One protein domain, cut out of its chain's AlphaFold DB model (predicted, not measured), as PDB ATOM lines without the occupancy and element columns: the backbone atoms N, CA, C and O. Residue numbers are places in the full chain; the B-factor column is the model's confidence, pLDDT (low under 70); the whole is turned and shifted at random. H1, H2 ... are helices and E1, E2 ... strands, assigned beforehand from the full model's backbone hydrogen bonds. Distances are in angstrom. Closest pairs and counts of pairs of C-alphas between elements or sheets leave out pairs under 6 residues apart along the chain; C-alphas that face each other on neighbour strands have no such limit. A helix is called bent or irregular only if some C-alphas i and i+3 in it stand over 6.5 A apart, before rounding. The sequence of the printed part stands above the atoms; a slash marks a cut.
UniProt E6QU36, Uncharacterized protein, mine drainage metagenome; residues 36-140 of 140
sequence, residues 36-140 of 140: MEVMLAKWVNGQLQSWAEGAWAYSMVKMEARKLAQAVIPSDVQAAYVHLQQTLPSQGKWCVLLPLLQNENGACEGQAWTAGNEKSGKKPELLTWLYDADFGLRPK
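What this domain is: This is residues 36 to 140 of the 140 residues of an uncharacterized protein of mine drainage metagenome (UniProt E6QU36). A strongly twisted sheet of eight strands bends round far enough that two of its edge strands, E3 and E8, come near each other at one point, their closest C-alphas 8.0 A apart. Helix H2 packs on it beside E2 and E5, with the short H3 next along the chain, and the loop of residues 114 to 125 between E6 and E7 reaches out at one end. The 105 printed residues hold, in chain order, E1 E2 H1 E3 E4 H2 H3 E5 E6 E7 E8, a mixed class. The sheet is branched and mixed, with E1 and E5 parallel and its other neighbour pairs antiparallel. The whole is compact, with a radius of gyration of the C-alphas of 13.5 A and spans of 41 by 34 by 27 A.

How they stand to each other: E1, residues 36 to 44, has E2, residues 47 to 50, and E3, residues 60 to 64, on one side, and E5, residues 95 to 102, on the other side. E1 and E2 form a hairpin, with N 42 and O 49 within hydrogen-bond range at 2.8 A; E1 and E3 are antiparallel neighbours, with N 36 and O 63 within hydrogen-bond range at 2.7 A. E1 and E5 are parallel at 31 degrees, with N 39 and O 96 at 2.8 A. H1, residues 56 to 59, is at the sheet's level, with a height of 0.7 A. E4, residues 70 to 72, and E5 lie on one side of E6, residues 108 to 113, and E7, residues 126 to 132, on the other side. N 113 and O 70 are 2.7 A apart, N 101 and O 109 2.8 A, and N 129 and O 110 2.7 A. E5, E6, E7 and E8, residues 136 to 139, form a meander, each strand the antiparallel neighbour of the one before; N 130 and O 138 are 2.7 A apart. H2, residues 75 to 87, is on the sheet; its closest C-alphas to E2 are those of Ala 80 and Gln 47, 5.6 A. H3, residues 89 to 92, is only just not on the sheet, with 4 pairs of C-alphas within 10 A, and is close to H2 but not clearly touching, the C-alphas of Gln 85 and Gln 91 being 4.8 A apart. In H2, 7 of 9 O i to N i+4 pairs are within hydrogen-bond range; H1 and H3 are too short for one.

Where its parts are: E1 begins at C-alpha 36 (122.360, 155.390, 123.883) and spans 25.1 A. H2 spans 19.3 A from C-alpha 75 (137.748, 173.960, 119.280) and is irregular, C-alphas 76 and 79 being 7.4 A apart. E5 spans 21.6 A, E6 17.2 A and E7 19.3 A. E8 ends at C-alpha 139 (125.533, 159.738, 108.701).

The domain as a whole: The C-alphas of Asn 45 and Lys 119, the two farthest apart, are 43.0 A apart. The printed part has no cut. The link from E6 to E7 is long, at 12 residues. Residues 89 to 94 and 117 to 121 have pLDDT under 70; the mean of the printed part is 80.1.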
ATOM      1  N   MET A  36     122.039 154.232 123.060       77.44
ATOM      2  CA  MET A  36     122.360 155.390 123.883       77.44
ATOM      3  C   MET A  36     121.512 156.595 123.479       77.44
ATOM      4  O   MET A  36     120.988 156.670 122.364       77.44
ATOM      5  N   GLU A  37     121.387 157.545 124.393       84.12
ATOM      6  CA  GLU A  37     120.726 158.819 124.137       84.12
ATOM      7  C   GLU A  37     121.767 159.837 123.666       84.12
ATOM      8  O   GLU A  37     122.815 160.015 124.283       84.12
ATOM      9  N   VAL A  38     121.490 160.497 122.549       85.00
ATOM     10  CA  VAL A  38     122.336 161.533 121.959       85.00
ATOM     11  C   VAL A  38     121.563 162.834 122.019       85.00
ATOM     12  O   VAL A  38     120.466 162.939 121.478       85.00
ATOM     13  N   MET A  39     122.117 163.828 122.695       87.62
ATOM     14  CA  MET A  39     121.505 165.136 122.831       87.62
ATOM     15  C   MET A  39     122.062 166.077 121.770       87.62
ATOM     16  O   MET A  39     123.264 166.323 121.705       87.62
ATOM     17  N   LEU A  40     121.180 166.601 120.933       89.06
ATOM     18  CA  LEU A  40     121.512 167.474 119.823       89.06
ATOM     19  C   LEU A  40     121.557 168.921 120.303       89.06
ATOM     20  O   LEU A  40     120.560 169.457 120.799       89.06
ATOM     21  N   ALA A  41     122.707 169.560 120.127       87.75
ATOM     22  CA  ALA A  41     122.871 170.974 120.415       87.75
ATOM     23  C   ALA A  41     123.190 171.729 119.133       87.75
ATOM     24  O   ALA A  41     124.173 171.428 118.466       87.75
ATOM     25  N   LYS A  42     122.378 172.728 118.793       88.56
ATOM     26  CA  LYS A  42     122.645 173.606 117.653       88.56
ATOM     27  C   LYS A  42     123.583 174.733 118.062       88.56
ATOM     28  O   LYS A  42     123.392 175.361 119.105       88.56
ATOM     29  N   TRP A  43     124.578 175.004 117.229       87.00
ATOM     30  CA  TRP A  43     125.425 176.182 117.366       87.00
ATOM     31  C   TRP A  43     124.707 177.417 116.825       87.00
ATOM     32  O   TRP A  43     124.434 177.500 115.629       87.00
ATOM     33  N   VAL A  44     124.381 178.369 117.702       82.75
ATOM     34  CA  VAL A  44     123.667 179.599 117.339       82.75
ATOM     35  C   VAL A  44     124.246 180.772 118.125       82.75
ATOM     36  O   VAL A  44     124.228 180.767 119.354       82.75
ATOM     37  N   ASN A  45     124.723 181.802 117.417       79.44
ATOM     38  CA  ASN A  45     125.238 183.049 118.005       79.44
ATOM     39  C   ASN A  45     126.332 182.844 119.077       79.44
ATOM     40  O   ASN A  45     126.326 183.505 120.111       79.44
ATOM     41  N   GLY A  46     127.267 181.915 118.855       81.56
ATOM     42  CA  GLY A  46     128.365 181.675 119.801       81.56
ATOM     43  C   GLY A  46     127.981 180.843 121.029       81.56
ATOM     44  O   GLY A  46     128.775 180.717 121.961       81.56
ATOM     45  N   GLN A  47     126.770 180.281 121.058       83.62
ATOM     46  CA  GLN A  47     126.302 179.420 122.139       83.62
ATOM     47  C   GLN A  47     125.699 178.131 121.585       83.62
ATOM     48  O   GLN A  47     125.101 178.103 120.508       83.62
ATOM     49  N   LEU A  48     125.842 177.049 122.350       84.94
ATOM     50  CA  LEU A  48     125.138 175.804 122.079       84.94
ATOM     51  C   LEU A  48     123.762 175.864 122.730       84.94
ATOM     52  O   LEU A  48     123.645 176.015 123.946       84.94
ATOM     53  N   GLN A  49     122.730 175.740 121.907       85.25
ATOM     54  CA  GLN A  49     121.336 175.747 122.337       85.25
ATOM     55  C   GLN A  49     120.690 174.401 122.033       85.25
ATOM     56  O   GLN A  49     121.167 173.648 121.182       85.25
ATOM     57  N   SER A  50     119.591 174.095 122.719       84.94
ATOM     58  CA  SER A  50     118.790 172.919 122.400       84.94
ATOM     59  C   SER A  50     118.327 172.991 120.950       84.94
ATOM     60  O   SER A  50     117.966 174.060 120.445       84.94
ATOM     61  N   TRP A  51     118.381 171.857 120.254       82.88
ATOM     62  CA  TRP A  51     117.919 171.782 118.875       82.88
ATOM     63  C   TRP A  51     116.461 172.256 118.756       82.88
ATOM     64  O   TRP A  51     116.164 173.216 118.034       82.88
ATOM     65  N   ALA A  52     115.582 171.631 119.539       78.31
ATOM     66  CA  ALA A  52     114.187 172.011 119.691       78.31
ATOM     67  C   ALA A  52     114.029 173.178 120.679       78.31
ATOM     68  O   ALA A  52     114.760 173.282 121.669       78.31
ATOM     69  N   GLU A  53     113.048 174.043 120.425       73.50
ATOM     70  CA  GLU A  53     112.655 175.092 121.365       73.50
ATOM     71  C   GLU A  53     112.010 174.465 122.614       73.50
ATOM     72  O   GLU A  53     111.103 173.639 122.511       73.50
ATOM     73  N   GLY A  54     112.490 174.836 123.805       74.38
ATOM     74  CA  GLY A  54     111.973 174.338 125.082       74.38
ATOM     75  C   GLY A  54     112.911 173.362 125.797       74.38
ATOM     76  O   GLY A  54     114.078 173.665 126.030       74.38
ATOM     77  N   ALA A  55     112.386 172.215 126.236       77.31
ATOM     78  CA  ALA A  55     113.139 171.271 127.062       77.31
ATOM     79  C   ALA A  55     114.159 170.460 126.242       77.31
ATOM     80  O   ALA A  55     113.836 169.929 125.179       77.31
ATOM     81  N   TRP A  56     115.353 170.246 126.808       77.75
ATOM     82  CA  TRP A  56     116.409 169.396 126.235       77.75
ATOM     83  C   TRP A  56     115.936 167.989 125.860       77.75
ATOM     84  O   TRP A  56     116.453 167.416 124.907       77.75
ATOM     85  N   ALA A  57     114.909 167.469 126.539       75.62
ATOM     86  CA  ALA A  57     114.298 166.180 126.230       75.62
ATOM     87  C   ALA A  57     113.786 166.061 124.788       75.62
ATOM     88  O   ALA A  57     113.883 164.988 124.201       75.62
ATOM     89  N   TYR A  58     113.323 167.158 124.187       76.75
ATOM     90  CA  TYR A  58     112.899 167.179 122.782       76.75
ATOM     91  C   TYR A  58     114.070 167.215 121.796       76.75
ATOM     92  O   TYR A  58     113.884 167.006 120.602       76.75
ATOM     93  N   SER A  59     115.277 167.478 122.291       83.19
ATOM     94  CA  SER A  59     116.514 167.466 121.508       83.19
ATOM     95  C   SER A  59     117.319 166.184 121.726       83.19
ATOM     96  O   SER A  59     118.476 166.126 121.321       83.19
ATOM     97  N   MET A  60     116.750 165.163 122.375       84.12
ATOM     98  CA  MET A  60     117.397 163.867 122.571       84.12
ATOM     99  C   MET A  60     116.906 162.852 121.539       84.12
ATOM    100  O   MET A  60     115.705 162.671 121.347       84.12
ATOM    101  N   VAL A  61     117.842 162.159 120.899       82.44
ATOM    102  CA  VAL A  61     117.572 161.074 119.953       82.44
ATOM    103  C   VAL A  61     118.194 159.780 120.459       82.44
ATOM    104  O   VAL A  61     119.298 159.771 120.998       82.44
ATOM    105  N   LYS A  62     117.488 158.661 120.296       81.81
ATOM    106  CA  LYS A  62     118.015 157.337 120.643       81.81
ATOM    107  C   LYS A  62     118.772 156.765 119.456       81.81
ATOM    108  O   LYS A  62     118.229 156.691 118.356       81.81
ATOM    109  N   MET A  63     120.012 156.349 119.682       78.44
ATOM    110  CA  MET A  63     120.871 155.770 118.655       78.44
ATOM    111  C   MET A  63     121.614 154.548 119.153       78.44
ATOM    112  O   MET A  63     121.914 154.419 120.331       78.44
ATOM    113  N   GLU A  64     121.968 153.654 118.236       78.88
ATOM    114  CA  GLU A  64     122.853 152.541 118.556       78.88
ATOM    115  C   GLU A  64     124.234 153.076 118.965       78.88
ATOM    116  O   GLU A  64     124.919 153.732 118.175       78.88
ATOM    117  N   ALA A  65     124.690 152.711 120.158       73.75
ATOM    118  CA  ALA A  65     125.976 153.112 120.714       73.75
ATOM    119  C   ALA A  65     127.161 152.722 119.818       73.75
ATOM    120  O   ALA A  65     128.196 153.381 119.801       73.75
ATOM    121  N   ARG A  66     126.995 151.672 119.002       76.75
ATOM    122  CA  ARG A  66     128.006 151.260 118.019       76.75
ATOM    123  C   ARG A  66     128.209 152.271 116.887       76.75
ATOM    124  O   ARG A  66     129.302 152.322 116.329       76.75
ATOM    125  N   LYS A  67     127.178 153.044 116.524       76.88
ATOM    126  CA  LYS A  67     127.219 154.017 115.420       76.88
ATOM    127  C   LYS A  67     127.756 155.365 115.880       76.88
ATOM    128  O   LYS A  67     128.528 155.981 115.159       76.88
ATOM    129  N   LEU A  68     127.378 155.801 117.075       79.94
ATOM    130  CA  LEU A  68     127.810 157.065 117.651       79.94
ATOM    131  C   LEU A  68     128.224 156.783 119.088       79.94
ATOM    132  O   LEU A  68     127.369 156.516 119.914       79.94
ATOM    133  N   ALA A  69     129.526 156.795 119.361       78.94
ATOM    134  CA  ALA A  69     130.081 156.544 120.689       78.94
ATOM    135  C   ALA A  69     130.608 157.822 121.341       78.94
ATOM    136  O   ALA A  69     130.452 158.013 122.543       78.94
ATOM    137  N   GLN A  70     131.234 158.699 120.555       80.81
ATOM    138  CA  GLN A  70     131.828 159.924 121.078       80.81
ATOM    139  C   GLN A  70     131.687 161.070 120.082       80.81
ATOM    140  O   GLN A  70     132.231 161.004 118.984       80.81
ATOM    141  N   ALA A  71     131.008 162.143 120.478       84.31
ATOM    142  CA  ALA A  71     130.967 163.367 119.690       84.31
ATOM    143  C   ALA A  71     132.347 164.043 119.640       84.31
ATOM    144  O   ALA A  71     133.086 164.080 120.627       84.31
ATOM    145  N   VAL A  72     132.686 164.588 118.478       84.50
ATOM    146  CA  VAL A  72     133.843 165.455 118.275       84.50
ATOM    147  C   VAL A  72     133.389 166.888 118.471       84.50
ATOM    148  O   VAL A  72     132.484 167.370 117.793       84.50
ATOM    149  N   ILE A  73     134.041 167.566 119.410       84.44
ATOM    150  CA  ILE A  73     133.779 168.963 119.716       84.44
ATOM    151  C   ILE A  73     134.842 169.805 119.006       84.44
ATOM    152  O   ILE A  73     136.020 169.699 119.362       84.44
ATOM    153  N   PRO A  74     134.477 170.623 118.003       78.88
ATOM    154  CA  PRO A  74     135.432 171.539 117.396       78.88
ATOM    155  C   PRO A  74     135.896 172.585 118.417       78.88
ATOM    156  O   PRO A  74     135.127 173.015 119.278       78.88
ATOM    157  N   SER A  75     137.153 173.023 118.316       79.06
ATOM    158  CA  SER A  75     137.748 173.960 119.280       79.06
ATOM    159  C   SER A  75     136.991 175.289 119.392       79.06
ATOM    160  O   SER A  75     136.967 175.874 120.469       79.06
ATOM    161  N   ASP A  76     136.326 175.719 118.316       79.19
ATOM    162  CA  ASP A  76     135.508 176.939 118.272       79.19
ATOM    163  C   ASP A  76     134.308 176.884 119.238       79.19
ATOM    164  O   ASP A  76     134.016 177.842 119.948       79.19
ATOM    165  N   VAL A  77     133.672 175.711 119.361       82.88
ATOM    166  CA  VAL A  77     132.490 175.513 120.221       82.88
ATOM    167  C   VAL A  77     132.837 174.877 121.567       82.88
ATOM    168  O   VAL A  77     131.959 174.677 122.403       82.88
ATOM    169  N   GLN A  78     134.114 174.564 121.810       82.25
ATOM    170  CA  GLN A  78     134.570 173.849 123.004       82.25
ATOM    171  C   GLN A  78     134.230 174.596 124.300       82.25
ATOM    172  O   GLN A  78     133.770 173.980 125.262       82.25
ATOM    173  N   ALA A  79     134.413 175.917 124.333       85.06
ATOM    174  CA  ALA A  79     134.097 176.722 125.513       85.06
ATOM    175  C   ALA A  79     132.595 176.680 125.843       85.06
ATOM    176  O   ALA A  79     132.204 176.436 126.985       85.06
ATOM    177  N   ALA A  80     131.752 176.848 124.826       85.69
ATOM    178  CA  ALA A  80     130.305 176.775 124.972       85.69
ATOM    179  C   ALA A  80     129.813 175.359 125.293       85.69
ATOM    180  O   ALA A  80     128.835 175.210 126.017       85.69
ATOM    181  N   TYR A  81     130.493 174.323 124.796       83.88
ATOM    182  CA  TYR A  81     130.211 172.927 125.122       83.88
ATOM    183  C   TYR A  81     130.436 172.646 126.602       83.88
ATOM    184  O   TYR A  81     129.540 172.133 127.269       83.88
ATOM    185  N   VAL A  82     131.589 173.048 127.139       83.06
ATOM    186  CA  VAL A  82     131.883 172.909 128.572       83.06
ATOM    187  C   VAL A  82     130.877 173.702 129.406       83.06
ATOM    188  O   VAL A  82     130.368 173.190 130.401       83.06
ATOM    189  N   HIS A  83     130.546 174.923 128.981       84.38
ATOM    190  CA  HIS A  83     129.542 175.737 129.660       84.38
ATOM    191  C   HIS A  83     128.170 175.050 129.669       84.38
ATOM    192  O   HIS A  83     127.556 174.903 130.721       84.38
ATOM    193  N   LEU A  84     127.723 174.547 128.518       82.62
ATOM    194  CA  LEU A  84     126.464 173.824 128.388       82.62
ATOM    195  C   LEU A  84     126.446 172.569 129.268       82.62
ATOM    196  O   LEU A  84     125.489 172.371 130.013       82.62
ATOM    197  N   GLN A  85     127.512 171.765 129.269       79.19
ATOM    198  CA  GLN A  85     127.616 170.603 130.155       79.19
ATOM    199  C   GLN A  85     127.426 170.978 131.627       79.19
ATOM    200  O   GLN A  85     126.753 170.253 132.349       79.19
ATOM    201  N   GLN A  86     127.941 172.124 132.077       79.88
ATOM    202  CA  GLN A  86     127.741 172.584 133.455       79.88
ATOM    203  C   GLN A  86     126.293 172.987 133.765       79.88
ATOM    204  O   GLN A  86     125.879 172.902 134.919       79.88
ATOM    205  N   THR A  87     125.517 173.397 132.760       78.62
ATOM    206  CA  THR A  87     124.092 173.731 132.935       78.62
ATOM    207  C   THR A  87     123.177 172.505 132.944       78.62
ATOM    208  O   THR A  87     122.041 172.591 133.412       78.62
ATOM    209  N   LEU A  88     123.646 171.357 132.440       76.50
ATOM    210  CA  LEU A  88     122.834 170.149 132.343       76.50
ATOM    211  C   LEU A  88     122.756 169.401 133.679       76.50
ATOM    212  O   LEU A  88     123.767 169.254 134.377       76.50
ATOM    213  N   PRO A  89     121.586 168.824 134.015       68.00
ATOM    214  CA  PRO A  89     121.480 167.923 135.150       68.00
ATOM    215  C   PRO A  89     122.421 166.731 134.945       68.00
ATOM    216  O   PRO A  89     122.503 166.149 133.861       68.00
ATOM    217  N   SER A  90     123.184 166.400 135.987       63.81
ATOM    218  CA  SER A  90     124.222 165.362 135.935       63.81
ATOM    219  C   SER A  90     125.282 165.585 134.845       63.81
ATOM    220  O   SER A  90     125.882 164.620 134.398       63.81
ATOM    221  N   GLN A  91     125.528 166.818 134.398       63.78
ATOM    222  CA  GLN A  91     126.538 167.143 133.377       63.78
ATOM    223  C   GLN A  91     126.345 166.460 132.011       63.78
ATOM    224  O   GLN A  91     127.298 166.297 131.249       63.78
ATOM    225  N   GLY A  92     125.125 166.011 131.697       65.62
ATOM    226  CA  GLY A  92     124.886 165.205 130.496       65.62
ATOM    227  C   GLY A  92     125.520 163.816 130.579       65.62
ATOM    228  O   GLY A  92     125.750 163.190 129.557       65.62
ATOM    229  N   LYS A  93     125.785 163.319 131.792       64.00
ATOM    230  CA  LYS A  93     126.389 162.012 132.074       64.00
ATOM    231  C   LYS A  93     125.779 160.899 131.213       64.00
ATOM    232  O   LYS A  93     126.467 160.151 130.538       64.00
ATOM    233  N   TRP A  94     124.464 160.835 131.158       66.19
ATOM    234  CA  TRP A  94     123.771 159.717 130.527       66.19
ATOM    235  C   TRP A  94     123.567 159.858 129.014       66.19
ATOM    236  O   TRP A  94     123.027 158.939 128.401       66.19
ATOM    237  N   CYS A  95     123.996 160.970 128.406       76.56
ATOM    238  CA  CYS A  95     123.746 161.248 126.995       76.56
ATOM    239  C   CYS A  95     124.987 161.798 126.284       76.56
ATOM    240  O   CYS A  95     125.739 162.601 126.830       76.56
ATOM    241  N   VAL A  96     125.172 161.446 125.015       81.25
ATOM    242  CA  VAL A  96     126.241 162.040 124.203       81.25
ATOM    243  C   VAL A  96     125.769 163.375 123.646       81.25
ATOM    244  O   VAL A  96     124.850 163.421 122.837       81.25
ATOM    245  N   LEU A  97     126.400 164.472 124.058       85.25
ATOM    246  CA  LEU A  97     126.112 165.794 123.513       85.25
ATOM    247  C   LEU A  97     126.793 165.957 122.149       85.25
ATOM    248  O   LEU A  97     128.017 166.008 122.066       85.25
ATOM    249  N   LEU A  98     126.000 166.043 121.084       88.56
ATOM    250  CA  LEU A  98     126.478 166.252 119.722       88.56
ATOM    251  C   LEU A  98     126.267 167.721 119.320       88.56
ATOM    252  O   LEU A  98     125.120 168.124 119.098       88.56
ATOM    253  N   PRO A  99     127.340 168.528 119.217       89.50
ATOM    254  CA  PRO A  99     127.242 169.869 118.666       89.50
ATOM    255  C   PRO A  99     127.052 169.783 117.147       89.50
ATOM    256  O   PRO A  99     127.867 169.200 116.431       89.50
ATOM    257  N   LEU A 100     125.967 170.373 116.668       89.12
ATOM    258  CA  LEU A 100     125.627 170.514 115.264       89.12
ATOM    259  C   LEU A 100     125.913 171.952 114.836       89.12
ATOM    260  O   LEU A 100     125.309 172.903 115.345       89.12
ATOM    261  N   LEU A 101     126.835 172.102 113.896       88.00
ATOM    262  CA  LEU A 101     127.209 173.375 113.305       88.00
ATOM    263  C   LEU A 101     126.490 173.523 111.973       88.00
ATOM    264  O   LEU A 101     126.424 172.587 111.178       88.00
ATOM    265  N   GLN A 102     125.927 174.702 111.734       85.69
ATOM    266  CA  GLN A 102     125.338 175.005 110.441       85.69
ATOM    267  C   GLN A 102     126.458 175.239 109.423       85.69
ATOM    268  O   GLN A 102     127.298 176.116 109.614       85.69
ATOM    269  N   ASN A 103     126.476 174.437 108.362       82.50
ATOM    270  CA  ASN A 103     127.382 174.626 107.236       82.50
ATOM    271  C   ASN A 103     126.841 175.719 106.289       82.50
ATOM    272  O   ASN A 103     125.681 176.119 106.379       82.50
ATOM    273  N   GLU A 104     127.659 176.156 105.332       77.00
ATOM    274  CA  GLU A 104     127.361 177.142 104.284       77.00
ATOM    275  C   GLU A 104     126.080 176.815 103.495       77.00
ATOM    276  O   GLU A 104     125.377 177.712 103.043       77.00
ATOM    277  N   ASN A 105     125.726 175.531 103.396       76.19
ATOM    278  CA  ASN A 105     124.504 175.058 102.738       76.19
ATOM    279  C   ASN A 105     123.242 175.148 103.622       76.19
ATOM    280  O   ASN A 105     122.186 174.653 103.234       76.19
ATOM    281  N   GLY A 106     123.343 175.696 104.835       79.06
ATOM    282  CA  GLY A 106     122.243 175.790 105.798       79.06
ATOM    283  C   GLY A 106     121.922 174.487 106.540       79.06
ATOM    284  O   GLY A 106     121.109 174.508 107.463       79.06
ATOM    285  N   ALA A 107     122.571 173.375 106.184       83.56
ATOM    286  CA  ALA A 107     122.430 172.085 106.853       83.56
ATOM    287  C   ALA A 107     123.246 172.038 108.150       83.56
ATOM    288  O   ALA A 107     124.376 172.524 108.199       83.56
ATOM    289  N   CYS A 108     122.693 171.414 109.185       87.31
ATOM    290  CA  CYS A 108     123.374 171.237 110.458       87.31
ATOM    291  C   CYS A 108     124.123 169.904 110.487       87.31
ATOM    292  O   CYS A 108     123.513 168.838 110.368       87.31
ATOM    293  N   GLU A 109     125.441 169.961 110.660       90.62
ATOM    294  CA  GLU A 109     126.305 168.787 110.703       90.62
ATOM    295  C   GLU A 109     127.164 168.749 111.970       90.62
ATOM    296  O   GLU A 109     127.577 169.775 112.505       90.62
ATOM    297  N   GLY A 110     127.413 167.547 112.473       87.50
ATOM    298  CA  GLY A 110     128.256 167.286 113.631       87.50
ATOM    299  C   GLY A 110     129.151 166.091 113.355       87.50
ATOM    300  O   GLY A 110     128.853 165.255 112.509       87.50
ATOM    301  N   GLN A 111     130.269 165.991 114.056       88.00
ATOM    302  CA  GLN A 111     131.201 164.885 113.872       88.00
ATOM    303  C   GLN A 111     131.181 163.987 115.100       88.00
ATOM    304  O   GLN A 111     131.103 164.475 116.225       88.00
ATOM    305  N   ALA A 112     131.241 162.674 114.900       86.19
ATOM    306  CA  ALA A 112     131.313 161.724 115.999       86.19
ATOM    307  C   ALA A 112     132.026 160.433 115.600       86.19
ATOM    308  O   ALA A 112     131.904 159.946 114.477       86.19
ATOM    309  N   TRP A 113     132.753 159.862 116.549       83.06
ATOM    310  CA  TRP A 113     133.396 158.566 116.433       83.06
ATOM    311  C   TRP A 113     132.399 157.439 116.676       83.06
ATOM    312  O   TRP A 113     131.591 157.500 117.607       83.06
ATOM    313  N   THR A 114     132.496 156.383 115.874       83.06
ATOM    314  CA  THR A 114     131.794 155.119 116.121       83.06
ATOM    315  C   THR A 114     132.424 154.361 117.292       83.06
ATOM    316  O   THR A 114     133.603 154.556 117.602       83.06
ATOM    317  N   ALA A 115     131.690 153.427 117.908       75.44
ATOM    318  CA  ALA A 115     132.326 152.520 118.861       75.44
ATOM    319  C   ALA A 115     133.264 151.582 118.096       75.44
ATOM    320  O   ALA A 115     132.840 150.858 117.189       75.44
ATOM    321  N   GLY A 116     134.544 151.585 118.462       72.12
ATOM    322  CA  GLY A 116     135.445 150.510 118.069       72.12
ATOM    323  C   GLY A 116     134.965 149.191 118.674       72.12
ATOM    324  O   GLY A 116     134.413 149.161 119.773       72.12
ATOM    325  N   ASN A 117     135.169 148.087 117.963       65.81
ATOM    326  CA  ASN A 117     134.883 146.757 118.476       65.81
ATOM    327  C   ASN A 117     136.138 145.893 118.370       65.81
ATOM    328  O   ASN A 117     136.443 145.362 117.300       65.81
ATOM    329  N   GLU A 118     136.836 145.723 119.493       58.12
ATOM    330  CA  GLU A 118     138.019 144.858 119.589       58.12
ATOM    331  C   GLU A 118     137.710 143.404 119.209       58.12
ATOM    332  O   GLU A 118     138.520 142.775 118.532       58.12
ATOM    333  N   LYS A 119     136.515 142.882 119.537       60.81
ATOM    334  CA  LYS A 119     136.125 141.500 119.192       60.81
ATOM    335  C   LYS A 119     135.955 141.280 117.690       60.81
ATOM    336  O   LYS A 119     136.150 140.166 117.220       60.81
ATOM    337  N   SER A 120     135.580 142.321 116.949       62.44
ATOM    338  CA  SER A 120     135.412 142.267 115.492       62.44
ATOM    339  C   SER A 120     136.606 142.862 114.732       62.44
ATOM    340  O   SER A 120     136.557 142.936 113.506       62.44
ATOM    341  N   GLY A 121     137.640 143.348 115.433       66.12
ATOM    342  CA  GLY A 121     138.749 144.103 114.836       66.12
ATOM    343  C   GLY A 121     138.333 145.436 114.195       66.12
ATOM    344  O   GLY A 121     139.109 146.024 113.440       66.12
ATOM    345  N   LYS A 122     137.113 145.920 114.466       70.62
ATOM    346  CA  LYS A 122     136.580 147.140 113.858       70.62
ATOM    347  C   LYS A 122     137.143 148.350 114.596       70.62
ATOM    348  O   LYS A 122     136.902 148.518 115.790       70.62
ATOM    349  N   LYS A 123     137.916 149.179 113.898       76.94
ATOM    350  CA  LYS A 123     138.485 150.409 114.463       76.94
ATOM    351  C   LYS A 123     137.388 151.477 114.599       76.94
ATOM    352  O   LYS A 123     136.441 151.441 113.819       76.94
ATOM    353  N   PRO A 124     137.481 152.390 115.580       78.75
ATOM    354  CA  PRO A 124     136.593 153.544 115.637       78.75
ATOM    355  C   PRO A 124     136.824 154.419 114.400       78.75
ATOM    356  O   PRO A 124     137.965 154.745 114.067       78.75
ATOM    357  N   GLU A 125     135.743 154.776 113.718       80.75
ATOM    358  CA  GLU A 125     135.763 155.593 112.505       80.75
ATOM    359  C   GLU A 125     135.091 156.934 112.798       80.75
ATOM    360  O   GLU A 125     134.110 156.996 113.538       80.75
ATOM    361  N   LEU A 126     135.638 158.018 112.248       84.31
ATOM    362  CA  LEU A 126     135.034 159.339 112.371       84.31
ATOM    363  C   LEU A 126     133.946 159.473 111.312       84.31
ATOM    364  O   LEU A 126     134.249 159.503 110.119       84.31
ATOM    365  N   LEU A 127     132.695 159.578 111.746       85.62
ATOM    366  CA  LEU A 127     131.557 159.824 110.871       85.62
ATOM    367  C   LEU A 127     131.075 161.262 111.021       85.62
ATOM    368  O   LEU A 127     131.057 161.835 112.113       85.62
ATOM    369  N   THR A 128     130.666 161.835 109.895       88.81
ATOM    370  CA  THR A 128     129.953 163.110 109.876       88.81
ATOM    371  C   THR A 128     128.468 162.804 109.899       88.81
ATOM    372  O   THR A 128     127.986 162.020 109.088       88.81
ATOM    373  N   TRP A 129     127.757 163.394 110.842       89.38
ATOM    374  CA  TRP A 129     126.331 163.246 111.044       89.38
ATOM    375  C   TRP A 129     125.631 164.517 110.598       89.38
ATOM    376  O   TRP A 129     125.966 165.608 111.044       89.38
ATOM    377  N   LEU A 130     124.651 164.362 109.727       89.06
ATOM    378  CA  LEU A 130     123.755 165.408 109.276       89.06
ATOM    379  C   LEU A 130     122.454 165.271 110.046       89.06
ATOM    380  O   LEU A 130     121.873 164.183 110.100       89.06
ATOM    381  N   TYR A 131     121.995 166.368 110.627       85.62
ATOM    382  CA  TYR A 131     120.652 166.427 111.164       85.62
ATOM    383  C   TYR A 131     119.718 167.083 110.153       85.62
ATOM    384  O   TYR A 131     119.978 168.184 109.666       85.62
ATOM    385  N   ASP A 132     118.622 166.393 109.880       82.00
ATOM    386  CA  ASP A 132     117.550 166.825 109.001       82.00
ATOM    387  C   ASP A 132     116.224 166.776 109.779       82.00
ATOM    388  O   ASP A 132     115.999 165.850 110.559       82.00
ATOM    389  N   ALA A 133     115.357 167.777 109.621       74.50
ATOM    390  CA  ALA A 133     114.094 167.826 110.364       74.50
ATOM    391  C   ALA A 133     113.088 166.761 109.889       74.50
ATOM    392  O   ALA A 133     112.280 166.295 110.692       74.50
ATOM    393  N   ASP A 134     113.166 166.349 108.621       75.81
ATOM    394  CA  ASP A 134     112.289 165.344 108.018       75.81
ATOM    395  C   ASP A 134     112.837 163.922 108.212       75.81
ATOM    396  O   ASP A 134     112.072 162.984 108.449       75.81
ATOM    397  N   PHE A 135     114.163 163.744 108.140       75.31
ATOM    398  CA  PHE A 135     114.808 162.420 108.211       75.31
ATOM    399  C   PHE A 135     115.506 162.108 109.545       75.31
ATOM    400  O   PHE A 135     115.924 160.969 109.769       75.31
ATOM    401  N   GLY A 136     115.642 163.090 110.436       81.19
ATOM    402  CA  GLY A 136     116.379 162.964 111.690       81.19
ATOM    403  C   GLY A 136     117.901 162.975 111.509       81.19
ATOM    404  O   GLY A 136     118.445 163.487 110.530       81.19
ATOM    405  N   LEU A 137     118.614 162.419 112.495       83.56
ATOM    406  CA  LEU A 137     120.076 162.346 112.494       83.56
ATOM    407  C   LEU A 137     120.554 161.161 111.635       83.56
ATOM    408  O   LEU A 137     120.240 160.007 111.932       83.56
ATOM    409  N   ARG A 138     121.355 161.431 110.601       85.31
ATOM    410  CA  ARG A 138     121.897 160.417 109.680       85.31
ATOM    411  C   ARG A 138     123.385 160.627 109.408       85.31
ATOM    412  O   ARG A 138     123.829 161.770 109.389       85.31
ATOM    413  N   PRO A 139     124.174 159.567 109.188       85.81
ATOM    414  CA  PRO A 139     125.533 159.738 108.701       85.81
ATOM    415  C   PRO A 139     125.507 160.274 107.258       85.81
ATOM    416  O   PRO A 139     124.578 159.982 106.501       85.81
ATOM    417  N   LYS A 140     126.508 161.083 106.917       80.62
ATOM    418  CA  LYS A 140     126.776 161.617 105.576       80.62
ATOM    419  C   LYS A 140     127.380 160.563 104.657       80.62
ATOM    420  O   LYS A 140     128.154 159.720 105.165       80.62
TER     421      LYS A 140